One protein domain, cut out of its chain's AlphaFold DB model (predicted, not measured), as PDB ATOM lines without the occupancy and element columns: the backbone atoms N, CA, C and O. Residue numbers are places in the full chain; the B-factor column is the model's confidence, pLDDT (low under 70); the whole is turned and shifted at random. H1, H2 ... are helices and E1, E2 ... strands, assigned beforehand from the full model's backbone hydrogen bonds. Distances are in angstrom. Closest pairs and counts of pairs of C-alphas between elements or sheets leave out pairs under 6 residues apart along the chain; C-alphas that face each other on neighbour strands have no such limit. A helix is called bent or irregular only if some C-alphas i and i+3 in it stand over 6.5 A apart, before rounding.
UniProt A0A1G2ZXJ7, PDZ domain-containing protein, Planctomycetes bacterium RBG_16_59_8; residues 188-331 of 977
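What this domain is: This is residues 188 to 331 of the 977 residues of the protein "PDZ domain-containing protein" of Planctomycetes bacterium RBG_16_59_8 (UniProt A0A1G2ZXJ7). Two long strands, E4 and E6, run side by side as a bent ribbon that makes the longest axis and joins two unequal lobes. The larger lobe holds E1, E2 and E3 beside one end of the ribbon, with H1 and H2; at the other end are short E5 and H3, which covers part of E4. The printed part has 144 residues, with named elements in the order E1, E2, H1, E3, H2, E4, E5, H3, E6. The six strands form one branched, strongly twisted, antiparallel sheet, and the class is mixed, helices and strands. The whole is loose, with a radius of gyration of the C-alphas of 18.9 A, and elongated, spanning 61 by 35 by 22 A.

Where its parts are: E1 is residues 193 to 198, beginning at C-alpha 193 (-41.196, 47.707, -5.820). E2 is residues 212 to 218, 16.6 A long, H1 residues 223 to 226, E3 residues 234 to 238 and H2 residues 251 to 259. E4, residues 267 to 283, is 42.9 A long and bends by 59 degrees at residue 273. E5 is residues 286 to 289. H3, residues 292 to 300, is irregular: C-alphas 293 and 296 are 7.3 A apart. E6, residues 307 to 324, is 44.1 A long, bends by 71 degrees at residue 315 and ends at C-alpha 324 (-33.389, 56.178, -11.755).

How they stand to each other: E1 and E2 are a hairpin, with N 196 and O 214 at 3.0 A. E3 lies on the other side of E2, with N 213 and O 235 at 2.8 A. E3 also neighbours E4, with N 236 and O 271 at 2.8 A. E4 has E3 and E5 on one side and E6 on the other; N 276 and O 315 are 2.9 A apart. E4 and E5 are a hairpin, with N 288 and O 281 at 2.8 A. H1 is on the sheet over none of its strands, at a height of 4.5 A, only just above the sheet's level. H2 is on the sheet at a height of 8.3 A, only just over E2 with 3 C-alphas, and runs across the strands; Gly 212 and Pro 251 are the closest C-alphas of E2 and H2, 6.0 A apart. H3, on the same face as H1, is over E4 at a height of 9.6 A, at 15 degrees to it on the local plane, along the strands. Every O i to N i+4 pair is within hydrogen-bond range in H2 and 3 of 5 in H3; H1 is too short for one.

The domain as a whole: The C-alphas farthest apart, Gly 261 and Gly 305, are 61.5 A apart. The printed part has no cut. The links E1 to E2 and E3 to H2 are long. Mean pLDDT of the printed part is 76.5, and 32 residues are under 70, among them 201 to 209 and 326 to 331.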
ATOM      1  N   GLY A 188     -44.643  63.163  -8.935       54.91
ATOM      2  CA  GLY A 188     -43.780  62.606  -7.874       54.91
ATOM      3  C   GLY A 188     -43.017  61.318  -8.226       54.91
ATOM      4  O   GLY A 188     -43.433  60.552  -9.091       54.91
ATOM      5  N   ALA A 189     -41.901  61.080  -7.530       68.00
ATOM      6  CA  ALA A 189     -40.973  59.986  -7.814       68.00
ATOM      7  C   ALA A 189     -41.481  58.587  -7.404       68.00
ATOM      8  O   ALA A 189     -42.039  58.404  -6.319       68.00
ATOM      9  N   TRP A 190     -41.229  57.581  -8.247       78.44
ATOM     10  CA  TRP A 190     -41.634  56.188  -8.042       78.44
ATOM     11  C   TRP A 190     -40.506  55.211  -8.358       78.44
ATOM     12  O   TRP A 190     -39.765  55.381  -9.320       78.44
ATOM     13  N   ILE A 191     -40.397  54.157  -7.550       81.56
ATOM     14  CA  ILE A 191     -39.398  53.095  -7.718       81.56
ATOM     15  C   ILE A 191     -40.001  51.777  -8.235       81.56
ATOM     16  O   ILE A 191     -39.302  50.972  -8.837       81.56
ATOM     17  N   GLY A 192     -41.301  51.543  -8.025       74.88
ATOM     18  CA  GLY A 192     -41.996  50.342  -8.496       74.88
ATOM     19  C   GLY A 192     -41.483  49.021  -7.922       74.88
ATOM     20  O   GLY A 192     -41.220  48.071  -8.663       74.88
ATOM     21  N   VAL A 193     -41.423  48.943  -6.590       77.50
ATOM     22  CA  VAL A 193     -41.196  47.707  -5.820       77.50
ATOM     23  C   VAL A 193     -42.118  47.660  -4.590       77.50
ATOM     24  O   VAL A 193     -42.506  48.703  -4.062       77.50
ATOM     25  N   GLY A 194     -42.498  46.460  -4.153       71.12
ATOM     26  CA  GLY A 194     -43.154  46.203  -2.866       71.12
ATOM     27  C   GLY A 194     -42.114  45.872  -1.795       71.12
ATOM     28  O   GLY A 194     -41.116  45.218  -2.103       71.12
ATOM     29  N   MET A 195     -42.318  46.350  -0.564       82.44
ATOM     30  CA  MET A 195     -41.315  46.278   0.505       82.44
ATOM     31  C   MET A 195     -41.925  45.979   1.879       82.44
ATOM     32  O   MET A 195     -43.004  46.485   2.205       82.44
ATOM     33  N   GLU A 196     -41.180  45.253   2.712       82.94
ATOM     34  CA  GLU A 196     -41.485  45.006   4.127       82.94
ATOM     35  C   GLU A 196     -40.283  45.311   5.035       82.94
ATOM     36  O   GLU A 196     -39.126  45.150   4.639       82.94
ATOM     37  N   ASP A 197     -40.566  45.752   6.265       84.25
ATOM     38  CA  ASP A 197     -39.547  46.087   7.263       84.25
ATOM     39  C   ASP A 197     -38.862  44.828   7.808       84.25
ATOM     40  O   ASP A 197     -39.505  43.936   8.366       84.25
ATOM     41  N   VAL A 198     -37.532  44.808   7.752       82.00
ATOM     42  CA  VAL A 198     -36.701  43.789   8.399       82.00
ATOM     43  C   VAL A 198     -36.130  44.363   9.691       82.00
ATOM     44  O   VAL A 198     -35.386  45.345   9.673       82.00
ATOM     45  N   LYS A 199     -36.500  43.757  10.827       71.12
ATOM     46  CA  LYS A 199     -36.168  44.254  12.176       71.12
ATOM     47  C   LYS A 199     -34.785  43.828  12.684       71.12
ATOM     48  O   LYS A 199     -34.245  44.519  13.541       71.12
ATOM     49  N   ASP A 200     -34.237  42.726  12.173       74.81
ATOM     50  CA  ASP A 200     -32.875  42.258  12.456       74.81
ATOM     51  C   ASP A 200     -32.354  41.439  11.264       74.81
ATOM     52  O   ASP A 200     -32.973  40.451  10.869       74.81
ATOM     53  N   LEU A 201     -31.218  41.842  10.690       69.69
ATOM     54  CA  LEU A 201     -30.540  41.138   9.588       69.69
ATOM     55  C   LEU A 201     -29.652  39.966  10.067       69.69
ATOM     56  O   LEU A 201     -28.895  39.395   9.280       69.69
ATOM     57  N   GLY A 202     -29.762  39.608  11.353       57.50
ATOM     58  CA  GLY A 202     -28.856  38.847  12.224       57.50
ATOM     59  C   GLY A 202     -28.199  37.529  11.789       57.50
ATOM     60  O   GLY A 202     -27.441  36.990  12.593       57.50
ATOM     61  N   GLU A 203     -28.367  37.029  10.564       53.03
ATOM     62  CA  GLU A 203     -27.604  35.870  10.054       53.03
ATOM     63  C   GLU A 203     -27.041  36.043   8.632       53.03
ATOM     64  O   GLU A 203     -26.293  35.187   8.155       53.03
ATOM     65  N   VAL A 204     -27.304  37.167   7.957       51.34
ATOM     66  CA  VAL A 204     -26.908  37.374   6.558       51.34
ATOM     67  C   VAL A 204     -25.914  38.535   6.477       51.34
ATOM     68  O   VAL A 204     -26.273  39.691   6.631       51.34
ATOM     69  N   GLY A 205     -24.632  38.242   6.245       55.75
ATOM     70  CA  GLY A 205     -23.650  39.255   5.817       55.75
ATOM     71  C   GLY A 205     -22.942  40.059   6.909       55.75
ATOM     72  O   GLY A 205     -22.246  41.015   6.582       55.75
ATOM     73  N   GLY A 206     -23.050  39.669   8.183       56.00
ATOM     74  CA  GLY A 206     -22.303  40.310   9.278       56.00
ATOM     75  C   GLY A 206     -22.912  41.619   9.800       56.00
ATOM     76  O   GLY A 206     -22.259  42.330  10.559       56.00
ATOM     77  N   THR A 207     -24.163  41.916   9.447       62.72
ATOM     78  CA  THR A 207     -24.916  43.134   9.800       62.72
ATOM     79  C   THR A 207     -25.867  42.904  10.984       62.72
ATOM     80  O   THR A 207     -27.061  43.199  10.943       62.72
ATOM     81  N   LYS A 208     -25.355  42.311  12.066       58.88
ATOM     82  CA  LYS A 208     -26.167  41.945  13.237       58.88
ATOM     83  C   LYS A 208     -26.709  43.192  13.948       58.88
ATOM     84  O   LYS A 208     -25.922  44.042  14.361       58.88
ATOM     85  N   GLY A 209     -28.032  43.281  14.124       62.97
ATOM     86  CA  GLY A 209     -28.700  44.434  14.743       62.97
ATOM     87  C   GLY A 209     -28.996  45.606  13.798       62.97
ATOM     88  O   GLY A 209     -29.467  46.646  14.257       62.97
ATOM     89  N   GLU A 210     -28.737  45.463  12.494       72.56
ATOM     90  CA  GLU A 210     -29.135  46.448  11.483       72.56
ATOM     91  C   GLU A 210     -30.554  46.165  10.958       72.56
ATOM     92  O   GLU A 210     -30.975  45.008  10.863       72.56
ATOM     93  N   LYS A 211     -31.287  47.230  10.605       83.12
ATOM     94  CA  LYS A 211     -32.614  47.159   9.977       83.12
ATOM     95  C   LYS A 211     -32.514  47.366   8.463       83.12
ATOM     96  O   LYS A 211     -31.595  48.032   7.987       83.12
ATOM     97  N   GLY A 212     -33.478  46.843   7.712       87.38
ATOM     98  CA  GLY A 212     -33.514  46.961   6.252       87.38
ATOM     99  C   GLY A 212     -34.920  46.860   5.667       87.38
ATOM    100  O   GLY A 212     -35.895  46.705   6.401       87.38
ATOM    101  N   LEU A 213     -35.008  46.930   4.341       87.81
ATOM    102  CA  LEU A 213     -36.240  46.761   3.572       87.81
ATOM    103  C   LEU A 213     -36.120  45.579   2.625       87.81
ATOM    104  O   LEU A 213     -35.393  45.649   1.636       87.81
ATOM    105  N   ALA A 214     -36.844  44.502   2.920       87.06
ATOM    106  CA  ALA A 214     -36.905  43.341   2.047       87.06
ATOM    107  C   ALA A 214     -37.860  43.610   0.884       87.06
ATOM    108  O   ALA A 214     -39.012  43.996   1.095       87.06
ATOM    109  N   LEU A 215     -37.395  43.379  -0.341       84.25
ATOM    110  CA  LEU A 215     -38.212  43.487  -1.540       84.25
ATOM    111  C   LEU A 215     -39.101  42.250  -1.670       84.25
ATOM    112  O   LEU A 215     -38.626  41.145  -1.949       84.25
ATOM    113  N   THR A 216     -40.401  42.450  -1.492       79.06
ATOM    114  CA  THR A 216     -41.432  41.405  -1.573       79.06
ATOM    115  C   THR A 216     -42.118  41.355  -2.935       79.06
ATOM    116  O   THR A 216     -42.785  40.373  -3.250       79.06
ATOM    117  N   ARG A 217     -41.928  42.383  -3.774       67.81
ATOM    118  CA  ARG A 217     -42.435  42.433  -5.152       67.81
ATOM    119  C   ARG A 217     -41.582  43.364  -6.011       67.81
ATOM    120  O   ARG A 217     -41.171  44.419  -5.538       67.81
ATOM    121  N   ILE A 218     -41.380  43.020  -7.278       72.31
ATOM    122  CA  ILE A 218     -40.804  43.910  -8.297       72.31
ATOM    123  C   ILE A 218     -41.873  44.083  -9.381       72.31
ATOM    124  O   ILE A 218     -42.369  43.080  -9.886       72.31
ATOM    125  N   TYR A 219     -42.281  45.318  -9.689       61.31
ATOM    126  CA  TYR A 219     -43.257  45.579 -10.758       61.31
ATOM    127  C   TYR A 219     -42.560  45.543 -12.125       61.31
ATOM    128  O   TYR A 219     -41.433  46.022 -12.244       61.31
ATOM    129  N   GLU A 220     -43.205  44.990 -13.152       53.03
ATOM    130  CA  GLU A 220     -42.618  44.926 -14.495       53.03
ATOM    131  C   GLU A 220     -42.537  46.304 -15.163       53.03
ATOM    132  O   GLU A 220     -43.343  47.196 -14.901       53.03
ATOM    133  N   ASN A 221     -41.507  46.495 -15.992       59.06
ATOM    134  CA  ASN A 221     -41.124  47.756 -16.632       59.06
ATOM    135  C   ASN A 221     -40.862  48.921 -15.666       59.06
ATOM    136  O   ASN A 221     -40.676  50.069 -16.100       59.06
ATOM    137  N   SER A 222     -40.788  48.631 -14.366       78.38
ATOM    138  CA  SER A 222     -40.592  49.636 -13.341       78.38
ATOM    139  C   SER A 222     -39.142  50.118 -13.270       78.38
ATOM    140  O   SER A 222     -38.216  49.405 -13.671       78.38
ATOM    141  N   PRO A 223     -38.917  51.316 -12.709       84.12
ATOM    142  CA  PRO A 223     -37.591  51.814 -12.353       84.12
ATOM    143  C   PRO A 223     -36.724  50.800 -11.601       84.12
ATOM    144  O   PRO A 223     -35.570  50.577 -11.957       84.12
ATOM    145  N   GLY A 224     -37.294  50.139 -10.591       84.00
ATOM    146  CA  GLY A 224     -36.604  49.154  -9.768       84.00
ATOM    147  C   GLY A 224     -36.215  47.899 -10.547       84.00
ATOM    148  O   GLY A 224     -35.091  47.423 -10.395       84.00
ATOM    149  N   GLN A 225     -37.093  47.395 -11.421       83.00
ATOM    150  CA  GLN A 225     -36.764  46.254 -12.282       83.00
ATOM    151  C   GLN A 225     -35.659  46.613 -13.280       83.00
ATOM    152  O   GLN A 225     -34.684  45.873 -13.409       83.00
ATOM    153  N   LYS A 226     -35.783  47.769 -13.948       82.06
ATOM    154  CA  LYS A 226     -34.801  48.275 -14.922       82.06
ATOM    155  C   LYS A 226     -33.426  48.501 -14.293       82.06
ATOM    156  O   LYS A 226     -32.413  48.267 -14.943       82.06
ATOM    157  N   ALA A 227     -33.392  48.894 -13.020       84.62
ATOM    158  CA  ALA A 227     -32.165  49.030 -12.245       84.62
ATOM    159  C   ALA A 227     -31.567  47.688 -11.776       84.62
ATOM    160  O   ALA A 227     -30.471  47.658 -11.225       84.62
ATOM    161  N   GLY A 228     -32.256  46.565 -11.995       85.38
ATOM    162  CA  GLY A 228     -31.758  45.234 -11.654       85.38
ATOM    163  C   GLY A 228     -32.025  44.805 -10.211       85.38
ATOM    164  O   GLY A 228     -31.341  43.899  -9.719       85.38
ATOM    165  N   LEU A 229     -33.005  45.418  -9.532       88.31
ATOM    166  CA  LEU A 229     -33.521  44.913  -8.256       88.31
ATOM    167  C   LEU A 229     -34.240  43.577  -8.458       88.31
ATOM    168  O   LEU A 229     -34.903  43.343  -9.470       88.31
ATOM    169  N   LYS A 230     -34.110  42.689  -7.476       84.56
ATOM    170  CA  LYS A 230     -34.648  41.329  -7.503       84.56
ATOM    171  C   LYS A 230     -35.485  41.055  -6.261       84.56
ATOM    172  O   LYS A 230     -35.300  41.654  -5.205       84.56
ATOM    173  N   LEU A 231     -36.414  40.113  -6.388       79.00
ATOM    174  CA  LEU A 231     -37.182  39.608  -5.254       79.00
ATOM    175  C   LEU A 231     -36.228  39.075  -4.168       79.00
ATOM    176  O   LEU A 231     -35.280  38.360  -4.495       79.00
ATOM    177  N   LYS A 232     -36.516  39.377  -2.895       79.62
ATOM    178  CA  LYS A 232     -35.695  39.068  -1.703       79.62
ATOM    179  C   LYS A 232     -34.406  39.872  -1.535       79.62
ATOM    180  O   LYS A 232     -33.697  39.640  -0.558       79.62
ATOM    181  N   ASP A 233     -34.110  40.813  -2.422       89.81
ATOM    182  CA  ASP A 233     -33.110  41.832  -2.117       89.81
ATOM    183  C   ASP A 233     -33.486  42.552  -0.823       89.81
ATOM    184  O   ASP A 233     -34.664  42.819  -0.577       89.81
ATOM    185  N   VAL A 234     -32.492  42.888  -0.002       90.12
ATOM    186  CA  VAL A 234     -32.714  43.700   1.192       90.12
ATOM    187  C   VAL A 234     -31.963  45.009   1.050       90.12
ATOM    188  O   VAL A 234     -30.737  45.034   1.054       90.12
ATOM    189  N   ILE A 235     -32.691  46.114   0.929       91.38
ATOM    190  CA  ILE A 235     -32.091  47.447   0.943       91.38
ATOM    191  C   ILE A 235     -31.657  47.737   2.379       91.38
ATOM    192  O   ILE A 235     -32.463  47.642   3.305       91.38
ATOM    193  N   VAL A 236     -30.391  48.092   2.566       89.94
ATOM    194  CA  VAL A 236     -29.812  48.403   3.883       89.94
ATOM    195  C   VAL A 236     -29.415  49.874   4.023       89.94
ATOM    196  O   VAL A 236     -29.303  50.374   5.144       89.94
ATOM    197  N   ALA A 237     -29.226  50.575   2.902       88.81
ATOM    198  CA  ALA A 237     -28.982  52.011   2.866       88.81
ATOM    199  C   ALA A 237     -29.473  52.638   1.553       88.81
ATOM    200  O   ALA A 237     -29.591  51.964   0.528       88.81
ATOM    201  N   VAL A 238     -29.727  53.945   1.596       89.56
ATOM    202  CA  VAL A 238     -30.098  54.772   0.441       89.56
ATOM    203  C   VAL A 238     -29.173  55.977   0.400       89.56
ATOM    204  O   VAL A 238     -29.045  56.693   1.386       89.56
ATOM    205  N   ASN A 239     -28.513  56.213  -0.730       88.81
ATOM    206  CA  ASN A 239     -27.504  57.258  -0.915       88.81
ATOM    207  C   ASN A 239     -26.405  57.235   0.167       88.81
ATOM    208  O   ASN A 239     -25.902  58.279   0.573       88.81
ATOM    209  N   GLY A 240     -26.045  56.038   0.645       83.38
ATOM    210  CA  GLY A 240     -25.075  55.839   1.724       83.38
ATOM    211  C   GLY A 240     -25.622  56.041   3.146       83.38
ATOM    212  O   GLY A 240     -24.897  55.780   4.107       83.38
ATOM    213  N   GLU A 241     -26.885  56.449   3.312       88.25
ATOM    214  CA  GLU A 241     -27.537  56.600   4.618       88.25
ATOM    215  C   GLU A 241     -28.282  55.322   5.020       88.25
ATOM    216  O   GLU A 241     -29.164  54.837   4.309       88.25
ATOM    217  N   ARG A 242     -27.925  54.759   6.179       86.38
ATOM    218  CA  ARG A 242     -28.546  53.545   6.730       86.38
ATOM    219  C   ARG A 242     -29.858  53.854   7.447       86.38
ATOM    220  O   ARG A 242     -30.023  54.928   8.021       86.38
ATOM    221  N   PHE A 243     -30.760  52.874   7.488       85.19
ATOM    222  CA  PHE A 243     -32.012  53.011   8.235       85.19
ATOM    223  C   PHE A 243     -31.772  53.126   9.755       85.19
ATOM    224  O   PHE A 243     -30.897  52.436  10.289       85.19
ATOM    225  N   PRO A 244     -32.548  53.958  10.483       80.81
ATOM    226  CA  PRO A 244     -32.390  54.137  11.924       80.81
ATOM    227  C   PRO A 244     -32.580  52.828  12.693       80.81
ATOM    228  O   PRO A 244     -33.541  52.100  12.454       80.81
ATOM    229  N   SER A 245     -31.728  52.574  13.683       70.81
ATOM    230  CA  SER A 245     -31.699  51.335  14.477       70.81
ATOM    231  C   SER A 245     -32.518  51.376  15.781       70.81
ATOM    232  O   SER A 245     -32.547  50.389  16.513       70.81
ATOM    233  N   ALA A 246     -33.220  52.478  16.085       73.88
ATOM    234  CA  ALA A 246     -34.105  52.584  17.256       73.88
ATOM    235  C   ALA A 246     -35.248  51.550  17.204       73.88
ATOM    236  O   ALA A 246     -35.767  51.284  16.128       73.88
ATOM    237  N   ALA A 247     -35.683  50.980  18.336       60.88
ATOM    238  CA  ALA A 247     -36.669  49.886  18.353       60.88
ATOM    239  C   ALA A 247     -37.967  50.217  17.580       60.88
ATOM    240  O   ALA A 247     -38.401  49.402  16.762       60.88
ATOM    241  N   ASP A 248     -38.474  51.447  17.724       64.69
ATOM    242  CA  ASP A 248     -39.747  51.907  17.143       64.69
ATOM    243  C   ASP A 248     -39.634  52.518  15.727       64.69
ATOM    244  O   ASP A 248     -40.635  52.936  15.152       64.69
ATOM    245  N   SER A 249     -38.435  52.580  15.128       72.00
ATOM    246  CA  SER A 249     -38.265  53.093  13.758       72.00
ATOM    247  C   SER A 249     -38.755  52.097  12.698       72.00
ATOM    248  O   SER A 249     -38.487  50.894  12.786       72.00
ATOM    249  N   SER A 250     -39.415  52.605  11.653       80.25
ATOM    250  CA  SER A 250     -39.788  51.842  10.455       80.25
ATOM    251  C   SER A 250     -38.872  52.235   9.290       80.25
ATOM    252  O   SER A 250     -38.973  53.370   8.810       80.25
ATOM    253  N   PRO A 251     -37.992  51.330   8.816       83.00
ATOM    254  CA  PRO A 251     -37.234  51.523   7.581       83.00
ATOM    255  C   PRO A 251     -38.102  51.976   6.407       83.00
ATOM    256  O   PRO A 251     -37.690  52.849   5.649       83.00
ATOM    257  N   ARG A 252     -39.330  51.458   6.289       79.88
ATOM    258  CA  ARG A 252     -40.282  51.820   5.234       79.88
ATOM    259  C   ARG A 252     -40.722  53.269   5.345       79.88
ATOM    260  O   ARG A 252     -40.740  53.961   4.331       79.88
ATOM    261  N   LEU A 253     -41.053  53.748   6.544       77.25
ATOM    262  CA  LEU A 253     -41.404  55.157   6.740       77.25
ATOM    263  C   LEU A 253     -40.209  56.072   6.455       77.25
ATOM    264  O   LEU A 253     -40.370  57.053   5.735       77.25
ATOM    265  N   THR A 254     -39.010  55.717   6.924       81.94
ATOM    266  CA  THR A 254     -37.789  56.485   6.633       81.94
ATOM    267  C   THR A 254     -37.464  56.501   5.138       81.94
ATOM    268  O   THR A 254     -37.126  57.547   4.593       81.94
ATOM    269  N   PHE A 255     -37.625  55.378   4.439       83.19
ATOM    270  CA  PHE A 255     -37.439  55.294   2.990       83.19
ATOM    271  C   PHE A 255     -38.436  56.174   2.230       83.19
ATOM    272  O   PHE A 255     -38.061  56.896   1.308       83.19
ATOM    273  N   VAL A 256     -39.706  56.164   2.645       76.38
ATOM    274  CA  VAL A 256     -40.740  57.050   2.089       76.38
ATOM    275  C   VAL A 256     -40.413  58.520   2.363       76.38
ATOM    276  O   VAL A 256     -40.625  59.360   1.494       76.38
ATOM    277  N   GLU A 257     -39.863  58.854   3.530       78.69
ATOM    278  CA  GLU A 257     -39.393  60.210   3.829       78.69
ATOM    279  C   GLU A 257     -38.187  60.626   2.983       78.69
ATOM    280  O   GLU A 257     -38.173  61.745   2.481       78.69
ATOM    281  N   MET A 258     -37.229  59.730   2.741       81.06
ATOM    282  CA  MET A 258     -36.085  59.973   1.845       81.06
ATOM    283  C   MET A 258     -36.513  60.204   0.385       81.06
ATOM    284  O   MET A 258     -35.801  60.858  -0.382       81.06
ATOM    285  N   LEU A 259     -37.687  59.694   0.003       76.81
ATOM    286  CA  LEU A 259     -38.325  59.944  -1.289       76.81
ATOM    287  C   LEU A 259     -39.106  61.269  -1.337       76.81
ATOM    288  O   LEU A 259     -39.382  61.768  -2.433       76.81
ATOM    289  N   LYS A 260     -39.460  61.877  -0.193       73.50
ATOM    290  CA  LYS A 260     -40.185  63.159  -0.171       73.50
ATOM    291  C   LYS A 260     -39.309  64.267  -0.764       73.50
ATOM    292  O   LYS A 260     -38.195  64.514  -0.319       73.50
ATOM    293  N   GLY A 261     -39.838  64.959  -1.774       68.44
ATOM    294  CA  GLY A 261     -39.142  66.038  -2.484       68.44
ATOM    295  C   GLY A 261     -38.310  65.590  -3.694       68.44
ATOM    296  O   GLY A 261     -37.801  66.458  -4.405       68.44
ATOM    297  N   LYS A 262     -38.208  64.280  -3.961       79.38
ATOM    298  CA  LYS A 262     -37.601  63.723  -5.182       79.38
ATOM    299  C   LYS A 262     -38.596  63.705  -6.350       79.38
ATOM    300  O   LYS A 262     -39.812  63.658  -6.139       79.38
ATOM    301  N   LYS A 263     -38.089  63.732  -7.583       73.69
ATOM    302  CA  LYS A 263     -38.861  63.746  -8.841       73.69
ATOM    303  C   LYS A 263     -38.518  62.554  -9.734       73.69
ATOM    304  O   LYS A 263     -37.507  61.889  -9.529       73.69
ATOM    305  N   SER A 264     -39.365  62.294 -10.729       73.19
ATOM    306  CA  SER A 264     -38.999  61.416 -11.847       73.19
ATOM    307  C   SER A 264     -37.691  61.902 -12.485       73.19
ATOM    308  O   SER A 264     -37.480  63.107 -12.619       73.19
ATOM    309  N   GLY A 265     -36.793  60.976 -12.809       72.62
ATOM    310  CA  GLY A 265     -35.434  61.258 -13.270       72.62
ATOM    311  C   GLY A 265     -34.399  61.467 -12.157       72.62
ATOM    312  O   GLY A 265     -33.205  61.465 -12.451       72.62
ATOM    313  N   ASP A 266     -34.795  61.596 -10.884       82.94
ATOM    314  CA  ASP A 266     -33.827  61.606  -9.782       82.94
ATOM    315  C   ASP A 266     -33.253  60.200  -9.566       82.94
ATOM    316  O   ASP A 266     -33.968  59.201  -9.620       82.94
ATOM    317  N   SER A 267     -31.957  60.109  -9.273       84.81
ATOM    318  CA  SER A 267     -31.295  58.836  -8.978       84.81
ATOM    319  C   SER A 267     -31.211  58.580  -7.472       84.81
ATOM    320  O   SER A 267     -30.920  59.492  -6.690       84.81
ATOM    321  N   LEU A 268     -31.438  57.331  -7.069       89.88
ATOM    322  CA  LEU A 268     -31.112  56.807  -5.745       89.88
ATOM    323  C   LEU A 268     -30.048  55.731  -5.867       89.88
ATOM    324  O   LEU A 268     -30.214  54.786  -6.627       89.88
ATOM    325  N   LEU A 269     -28.999  55.815  -5.061       92.06
ATOM    326  CA  LEU A 269     -28.059  54.717  -4.905       92.06
ATOM    327  C   LEU A 269     -28.533  53.814  -3.767       92.06
ATOM    328  O   LEU A 269     -28.542  54.234  -2.612       92.06
ATOM    329  N   LEU A 270     -28.967  52.598  -4.075       93.19
ATOM    330  CA  LEU A 270     -29.393  51.636  -3.062       93.19
ATOM    331  C   LEU A 270     -28.242  50.699  -2.715       93.19
ATOM    332  O   LEU A 270     -27.780  49.956  -3.580       93.19
ATOM    333  N   SER A 271     -27.851  50.666  -1.443       92.56
ATOM    334  CA  SER A 271     -27.005  49.592  -0.928       92.56
ATOM    335  C   SER A 271     -27.903  48.396  -0.636       92.56
ATOM    336  O   SER A 271     -28.732  48.426   0.279       92.56
ATOM    337  N   VAL A 272     -27.774  47.356  -1.449       90.94
ATOM    338  CA  VAL A 272     -28.607  46.159  -1.439       90.94
ATOM    339  C   VAL A 272     -27.783  44.964  -0.992       90.94
ATOM    340  O   VAL A 272     -26.795  44.588  -1.624       90.94
ATOM    341  N   LEU A 273     -28.221  44.328   0.085       87.44
ATOM    342  CA  LEU A 273     -27.729  43.030   0.503       87.44
ATOM    343  C   LEU A 273     -28.465  41.952  -0.294       87.44
ATOM    344  O   LEU A 273     -29.673  41.757  -0.139       87.44
ATOM    345  N   ARG A 274     -27.722  41.253  -1.148       86.25
ATOM    346  CA  ARG A 274     -28.226  40.160  -1.978       86.25
ATOM    347  C   ARG A 274     -27.527  38.867  -1.591       86.25
ATOM    348  O   ARG A 274     -26.300  38.799  -1.536       86.25
ATOM    349  N   GLU A 275     -28.305  37.825  -1.333       79.31
ATOM    350  CA  GLU A 275     -27.758  36.482  -1.168       79.31
ATOM    351  C   GLU A 275     -27.422  35.918  -2.551       79.31
ATOM    352  O   GLU A 275     -28.308  35.636  -3.359       79.31
ATOM    353  N   GLU A 276     -26.133  35.787  -2.845       76.44
ATOM    354  CA  GLU A 276     -25.661  35.170  -4.077       76.44
ATOM    355  C   GLU A 276     -25.244  33.727  -3.838       76.44
ATOM    356  O   GLU A 276     -24.921  33.306  -2.729       76.44
ATOM    357  N   ILE A 277     -25.214  32.955  -4.916       74.12
ATOM    358  CA  ILE A 277     -24.750  31.578  -4.886       74.12
ATOM    359  C   ILE A 277     -23.378  31.546  -5.545       74.12
ATOM    360  O   ILE A 277     -23.252  31.676  -6.761       74.12
ATOM    361  N   ALA A 278     -22.342  31.382  -4.730       75.19
ATOM    362  CA  ALA A 278     -21.016  31.035  -5.205       75.19
ATOM    363  C   ALA A 278     -21.002  29.568  -5.641       75.19
ATOM    364  O   ALA A 278     -21.560  28.704  -4.960       75.19
ATOM    365  N   VAL A 279     -20.345  29.293  -6.766       78.75
ATOM    366  CA  VAL A 279     -20.201  27.941  -7.303       78.75
ATOM    367  C   VAL A 279     -18.725  27.578  -7.387       78.75
ATOM    368  O   VAL A 279     -17.961  28.246  -8.077       78.75
ATOM    369  N   ASP A 280     -18.326  26.508  -6.702       83.06
ATOM    370  CA  ASP A 280     -17.050  25.828  -6.952       83.06
ATOM    371  C   ASP A 280     -17.301  24.751  -8.011       83.06
ATOM    372  O   ASP A 280     -17.787  23.663  -7.691       83.06
ATOM    373  N   ALA A 281     -17.066  25.098  -9.279       83.69
ATOM    374  CA  ALA A 281     -17.212  24.190 -10.409       83.69
ATOM    375  C   ALA A 281     -15.859  23.582 -10.802       83.69
ATOM    376  O   ALA A 281     -14.827  24.257 -10.802       83.69
ATOM    377  N   ARG A 282     -15.852  22.300 -11.164       86.06
ATOM    378  CA  ARG A 282     -14.679  21.567 -11.644       86.06
ATOM    379  C   ARG A 282     -15.041  20.706 -12.838       86.06
ATOM    380  O   ARG A 282     -16.018  19.975 -12.749       86.06
ATOM    381  N   ILE A 283     -14.241  20.749 -13.896       85.56
ATOM    382  CA  ILE A 283     -14.367  19.866 -15.065       85.56
ATOM    383  C   ILE A 283     -13.165  18.924 -15.055       85.56
ATOM    384  O   ILE A 283     -12.029  19.395 -15.130       85.56
ATOM    385  N   ASP A 284     -13.401  17.620 -14.905       81.94
ATOM    386  CA  ASP A 284     -12.362  16.594 -14.716       81.94
ATOM    387  C   ASP A 284     -11.303  17.037 -13.691       81.94
ATOM    388  O   ASP A 284     -10.114  17.163 -13.986       81.94
ATOM    389  N   ASP A 285     -11.778  17.387 -12.494       75.44
ATOM    390  CA  ASP A 285     -10.989  17.869 -11.352       75.44
ATOM    391  C   ASP A 285     -10.261  19.218 -11.526       75.44
ATOM    392  O   ASP A 285      -9.628  19.701 -10.582       75.44
ATOM    393  N   ARG A 286     -10.408  19.904 -12.666       83.69
ATOM    394  CA  ARG A 286      -9.866  21.256 -12.881       83.69
ATOM    395  C   ARG A 286     -10.855  22.323 -12.425       83.69
ATOM    396  O   ARG A 286     -11.938  22.442 -12.997       83.69
ATOM    397  N   THR A 287     -10.477  23.131 -11.432       82.38
ATOM    398  CA  THR A 287     -11.283  24.276 -10.978       82.38
ATOM    399  C   THR A 287     -11.574  25.227 -12.133       82.38
ATOM    400  O   THR A 287     -10.660  25.720 -12.792       82.38
ATOM    401  N   THR A 288     -12.856  25.488 -12.356       80.44
ATOM    402  CA  THR A 288     -13.367  26.342 -13.422       80.44
ATOM    403  C   THR A 288     -14.211  27.444 -12.782       80.44
ATOM    404  O   THR A 288     -15.223  27.142 -12.151       80.44
ATOM    405  N   PRO A 289     -13.813  28.722 -12.886       78.69
ATOM    406  CA  PRO A 289     -14.603  29.819 -12.342       78.69
ATOM    407  C   PRO A 289     -15.880  29.995 -13.172       78.69
ATOM    408  O   PRO A 289     -15.818  30.356 -14.346       78.69
ATOM    409  N   VAL A 290     -17.041  29.729 -12.567       77.44
ATOM    410  CA  VAL A 290     -18.351  29.817 -13.228       77.44
ATOM    411  C   VAL A 290     -19.343  30.516 -12.302       77.44
ATOM    412  O   VAL A 290     -19.480  30.160 -11.135       77.44
ATOM    413  N   GLU A 291     -20.053  31.514 -12.820       77.06
ATOM    414  CA  GLU A 291     -21.193  32.119 -12.123       77.06
ATOM    415  C   GLU A 291     -22.396  31.172 -12.165       77.06
ATOM    416  O   GLU A 291     -22.638  30.523 -13.181       77.06
ATOM    417  N   ALA A 292     -23.205  31.132 -11.103       70.50
ATOM    418  CA  ALA A 292     -24.307  30.173 -10.990       70.50
ATOM    419  C   ALA A 292     -25.286  30.197 -12.182       70.50
ATOM    420  O   ALA A 292     -25.725  29.145 -12.638       70.50
ATOM    421  N   GLY A 293     -25.574  31.380 -12.735       66.75
ATOM    422  CA  GLY A 293     -26.450  31.536 -13.905       66.75
ATOM    423  C   GLY A 293     -25.845  31.073 -15.236       66.75
ATOM    424  O   GLY A 293     -26.583  30.864 -16.192       66.75
ATOM    425  N   LYS A 294     -24.521  30.882 -15.309       73.69
ATOM    426  CA  LYS A 294     -23.794  30.447 -16.517       73.69
ATOM    427  C   LYS A 294     -23.476  28.951 -16.523       73.69
ATOM    428  O   LYS A 294     -22.938  28.449 -17.507       73.69
ATOM    429  N   LEU A 295     -23.833  28.226 -15.457       70.88
ATOM    430  CA  LEU A 295     -23.662  26.773 -15.382       70.88
ATOM    431  C   LEU A 295     -24.294  26.027 -16.573       70.88
ATOM    432  O   LEU A 295     -23.602  25.172 -17.124       70.88
ATOM    433  N   PRO A 296     -25.523  26.348 -17.037       68.62
ATOM    434  CA  PRO A 296     -26.112  25.666 -18.194       68.62
ATOM    435  C   PRO A 296     -25.281  25.819 -19.475       68.62
ATOM    436  O   PRO A 296     -25.092  24.854 -20.210       68.62
ATOM    437  N   SER A 297     -24.721  27.006 -19.717       68.31
ATOM    438  CA  SER A 297     -23.914  27.292 -20.909       68.31
ATOM    439  C   SER A 297     -22.565  26.568 -20.889       68.31
ATOM    440  O   SER A 297     -22.131  26.042 -21.909       68.31
ATOM    441  N   VAL A 298     -21.913  26.492 -19.722       73.06
ATOM    442  CA  VAL A 298     -20.659  25.730 -19.557       73.06
ATOM    443  C   VAL A 298     -20.902  24.234 -19.762       73.06
ATOM    444  O   VAL A 298     -20.070  23.545 -20.344       73.06
ATOM    445  N   LEU A 299     -22.073  23.744 -19.355       67.19
ATOM    446  CA  LEU A 299     -22.463  22.345 -19.504       67.19
ATOM    447  C   LEU A 299     -22.735  21.934 -20.947       67.19
ATOM    448  O   LEU A 299     -22.292  20.868 -21.364       67.19
ATOM    449  N   GLN A 300     -23.388  22.794 -21.728       64.81
ATOM    450  CA  GLN A 300     -23.555  22.585 -23.172       64.81
ATOM    451  C   GLN A 300     -22.204  22.575 -23.919       64.81
ATOM    452  O   GLN A 300     -22.081  22.009 -25.007       64.81
ATOM    453  N   GLY A 301     -21.170  23.177 -23.319       67.31
ATOM    454  CA  GLY A 301     -19.807  23.236 -23.841       67.31
ATOM    455  C   GLY A 301     -18.885  22.076 -23.446       67.31
ATOM    456  O   GLY A 301     -17.743  22.077 -23.902       67.31
ATOM    457  N   LEU A 302     -19.330  21.107 -22.632       71.69
ATOM    458  CA  LEU A 302     -18.487  19.973 -22.230       71.69
ATOM    459  C   LEU A 302     -18.083  19.112 -23.433       71.69
ATOM    460  O   LEU A 302     -18.898  18.803 -24.309       71.69
ATOM    461  N   ASN A 303     -16.823  18.675 -23.460       71.75
ATOM    462  CA  ASN A 303     -16.379  17.695 -24.444       71.75
ATOM    463  C   ASN A 303     -16.945  16.301 -24.103       71.75
ATOM    464  O   ASN A 303     -17.214  16.000 -22.937       71.75
ATOM    465  N   PRO A 304     -17.110  15.410 -25.101       65.44
ATOM    466  CA  PRO A 304     -17.572  14.046 -24.857       65.44
ATOM    467  C   PRO A 304     -16.715  13.322 -23.809       65.44
ATOM    468  O   PRO A 304     -15.507  13.176 -23.997       65.44
ATOM    469  N   GLY A 305     -17.349  12.827 -22.743       65.75
ATOM    470  CA  GLY A 305     -16.684  12.095 -21.661       65.75
ATOM    471  C   GLY A 305     -16.170  12.952 -20.499       65.75
ATOM    472  O   GLY A 305     -15.779  12.374 -19.486       65.75
ATOM    473  N   GLU A 306     -16.207  14.285 -20.596       76.56
ATOM    474  CA  GLU A 306     -15.865  15.167 -19.471       76.56
ATOM    475  C   GLU A 306     -16.971  15.137 -18.400       76.56
ATOM    476  O   GLU A 306     -18.172  15.072 -18.695       76.56
ATOM    477  N   THR A 307     -16.559  15.196 -17.132       75.94
ATOM    478  CA  THR A 307     -17.458  15.276 -15.976       75.94
ATOM    479  C   THR A 307     -17.305  16.628 -15.299       75.94
ATOM    480  O   THR A 307     -16.211  17.007 -14.880       75.94
ATOM    481  N   MET A 308     -18.415  17.344 -15.132       81.31
ATOM    482  CA  MET A 308     -18.451  18.569 -14.345       81.31
ATOM    483  C   MET A 308     -19.043  18.300 -12.965       81.31
ATOM    484  O   MET A 308     -20.140  17.764 -12.835       81.31
ATOM    485  N   THR A 309     -18.353  18.737 -11.919       81.94
ATOM    486  CA  THR A 309     -18.893  18.798 -10.560       81.94
ATOM    487  C   THR A 309     -19.043  20.251 -10.139       81.94
ATOM    488  O   THR A 309     -18.175  21.064 -10.429       81.94
ATOM    489  N   ALA A 310     -20.139  20.605  -9.479       80.19
ATOM    490  CA  ALA A 310     -20.378  21.952  -8.975       80.19
ATOM    491  C   ALA A 310     -20.868  21.894  -7.528       80.19
ATOM    492  O   ALA A 310     -21.750  21.100  -7.192       80.19
ATOM    493  N   ARG A 311     -20.301  22.731  -6.656       81.12
ATOM    494  CA  ARG A 311     -20.744  22.883  -5.261       81.12
ATOM    495  C   ARG A 311     -21.245  24.291  -5.014       81.12
ATOM    496  O   ARG A 311     -20.568  25.247  -5.382       81.12
ATOM    497  N   LEU A 312     -22.401  24.408  -4.365       77.25
ATOM    498  CA  LEU A 312     -23.002  25.703  -4.051       77.25
ATOM    499  C   LEU A 312     -22.620  26.167  -2.648       77.25
ATOM    500  O   LEU A 312     -22.696  25.403  -1.684       77.25
ATOM    501  N   ALA A 313     -22.306  27.450  -2.528       73.44
ATOM    502  CA  ALA A 313     -22.216  28.159  -1.263       73.44
ATOM    503  C   ALA A 313     -23.032  29.450  -1.355       73.44
ATOM    504  O   ALA A 313     -22.798  30.280  -2.230       73.44
ATOM    505  N   LYS A 314     -23.992  29.633  -0.448       70.12
ATOM    506  CA  LYS A 314     -24.728  30.897  -0.330       70.12
ATOM    507  C   LYS A 314     -23.832  31.916   0.357       70.12
ATOM    508  O   LYS A 314     -23.390  31.685   1.482       70.12
ATOM    509  N   VAL A 315     -23.540  33.007  -0.334       74.88
ATOM    510  CA  VAL A 315     -22.690  34.088   0.151       74.88
ATOM    511  C   VAL A 315     -23.440  35.414   0.027       74.88
ATOM    512  O   VAL A 315     -23.845  35.800  -1.069       74.88
ATOM    513  N   PRO A 316     -23.654  36.134   1.134       75.62
ATOM    514  CA  PRO A 316     -24.219  37.471   1.072       75.62
ATOM    515  C   PRO A 316     -23.214  38.429   0.435       75.62
ATOM    516  O   PRO A 316     -22.040  38.449   0.813       75.62
ATOM    517  N   ARG A 317     -23.669  39.237  -0.522       81.69
ATOM    518  CA  ARG A 317     -22.879  40.314  -1.123       81.69
ATOM    519  C   ARG A 317     -23.631  41.629  -1.052       81.69
ATOM    520  O   ARG A 317     -24.831  41.681  -1.307       81.69
ATOM    521  N   MET A 318     -22.895  42.686  -0.732       84.25
ATOM    522  CA  MET A 318     -23.398  44.047  -0.839       84.25
ATOM    523  C   MET A 318     -23.258  44.521  -2.285       84.25
ATOM    524  O   MET A 318     -22.201  44.331  -2.893       84.25
ATOM    525  N   GLN A 319     -24.309  45.124  -2.824       87.69
ATOM    526  CA  GLN A 319     -24.339  45.713  -4.158       87.69
ATOM    527  C   GLN A 319     -24.815  47.151  -4.064       87.69
ATOM    528  O   GLN A 319     -25.755  47.445  -3.338       87.69
ATOM    529  N   GLU A 320     -24.185  48.030  -4.829       91.19
ATOM    530  CA  GLU A 320     -24.649  49.400  -5.002       91.19
ATOM    531  C   GLU A 320     -25.439  49.465  -6.307       91.19
ATOM    532  O   GLU A 320     -24.875  49.291  -7.389       91.19
ATOM    533  N   ILE A 321     -26.752  49.651  -6.199       90.38
ATOM    534  CA  ILE A 321     -27.672  49.640  -7.334       90.38
ATOM    535  C   ILE A 321     -28.213  51.059  -7.536       90.38
ATOM    536  O   ILE A 321     -29.041  51.511  -6.741       90.38
ATOM    537  N   PRO A 322     -27.758  51.787  -8.572       90.00
ATOM    538  CA  PRO A 322     -28.336  53.074  -8.919       90.00
ATOM    539  C   PRO A 322     -29.707  52.859  -9.564       90.00
ATOM    540  O   PRO A 322     -29.835  52.174 -10.577       90.00
ATOM    541  N   VAL A 323     -30.735  53.470  -8.988       87.75
ATOM    542  CA  VAL A 323     -32.111  53.422  -9.474       87.75
ATOM    543  C   VAL A 323     -32.528  54.813  -9.914       87.75
ATOM    544  O   VAL A 323     -32.647  55.721  -9.093       87.75
ATOM    545  N   LEU A 324     -32.784  54.969 -11.210       86.50
ATOM    546  CA  LEU A 324     -33.389  56.178 -11.755       86.50
ATOM    547  C   LEU A 324     -34.889  56.137 -11.471       86.50
ATOM    548  O   LEU A 324     -35.587  55.324 -12.070       86.50
ATOM    549  N   LEU A 325     -35.381  56.971 -10.558       81.88
ATOM    550  CA  LEU A 325     -36.799  57.034 -10.219       81.88
ATOM    551  C   LEU A 325     -37.612  57.400 -11.461       81.88
ATOM    552  O   LEU A 325     -37.237  58.284 -12.225       81.88
ATOM    553  N   GLY A 326     -38.726  56.712 -11.659       69.25
ATOM    554  CA  GLY A 326     -39.642  56.965 -12.765       69.25
ATOM    555  C   GLY A 326     -40.956  57.539 -12.275       69.25
ATOM    556  O   GLY A 326     -41.150  57.806 -11.087       69.25
ATOM    557  N   GLU A 327     -41.882  57.695 -13.204       64.62
ATOM    558  CA  GLU A 327     -43.244  58.099 -12.896       64.62
ATOM    559  C   GLU A 327     -44.034  56.884 -12.422       64.62
ATOM    560  O   GLU A 327     -43.981  55.814 -13.029       64.62
ATOM    561  N   ARG A 328     -44.780  57.037 -11.323       49.62
ATOM    562  CA  ARG A 328     -45.806  56.053 -10.981       49.62
ATOM    563  C   ARG A 328     -46.831  56.110 -12.104       49.62
ATOM    564  O   ARG A 328     -47.392  57.183 -12.321       49.62
ATOM    565  N   ALA A 329     -47.112  54.977 -12.751       45.47
ATOM    566  CA  ALA A 329     -48.379  54.787 -13.451       45.47
ATOM    567  C   ALA A 329     -49.472  54.927 -12.384       45.47
ATOM    568  O   ALA A 329     -49.805  54.001 -11.646       45.47
ATOM    569  N   THR A 330     -49.867  56.169 -12.151       35.25
ATOM    570  CA  THR A 330     -50.981  56.508 -11.290       35.25
ATOM    571  C   THR A 330     -52.208  56.177 -12.113       35.25
ATOM    572  O   THR A 330     -52.264  56.540 -13.286       35.25
ATOM    573  N   ALA A 331     -53.176  55.488 -11.501       38.12
ATOM    574  CA  ALA A 331     -54.569  55.688 -11.878       38.12
ATOM    575  C   ALA A 331     -54.740  57.200 -12.057       38.12
ATOM    576  O   ALA A 331     -54.406  57.956 -11.137       38.12
TER     577      ALA A 331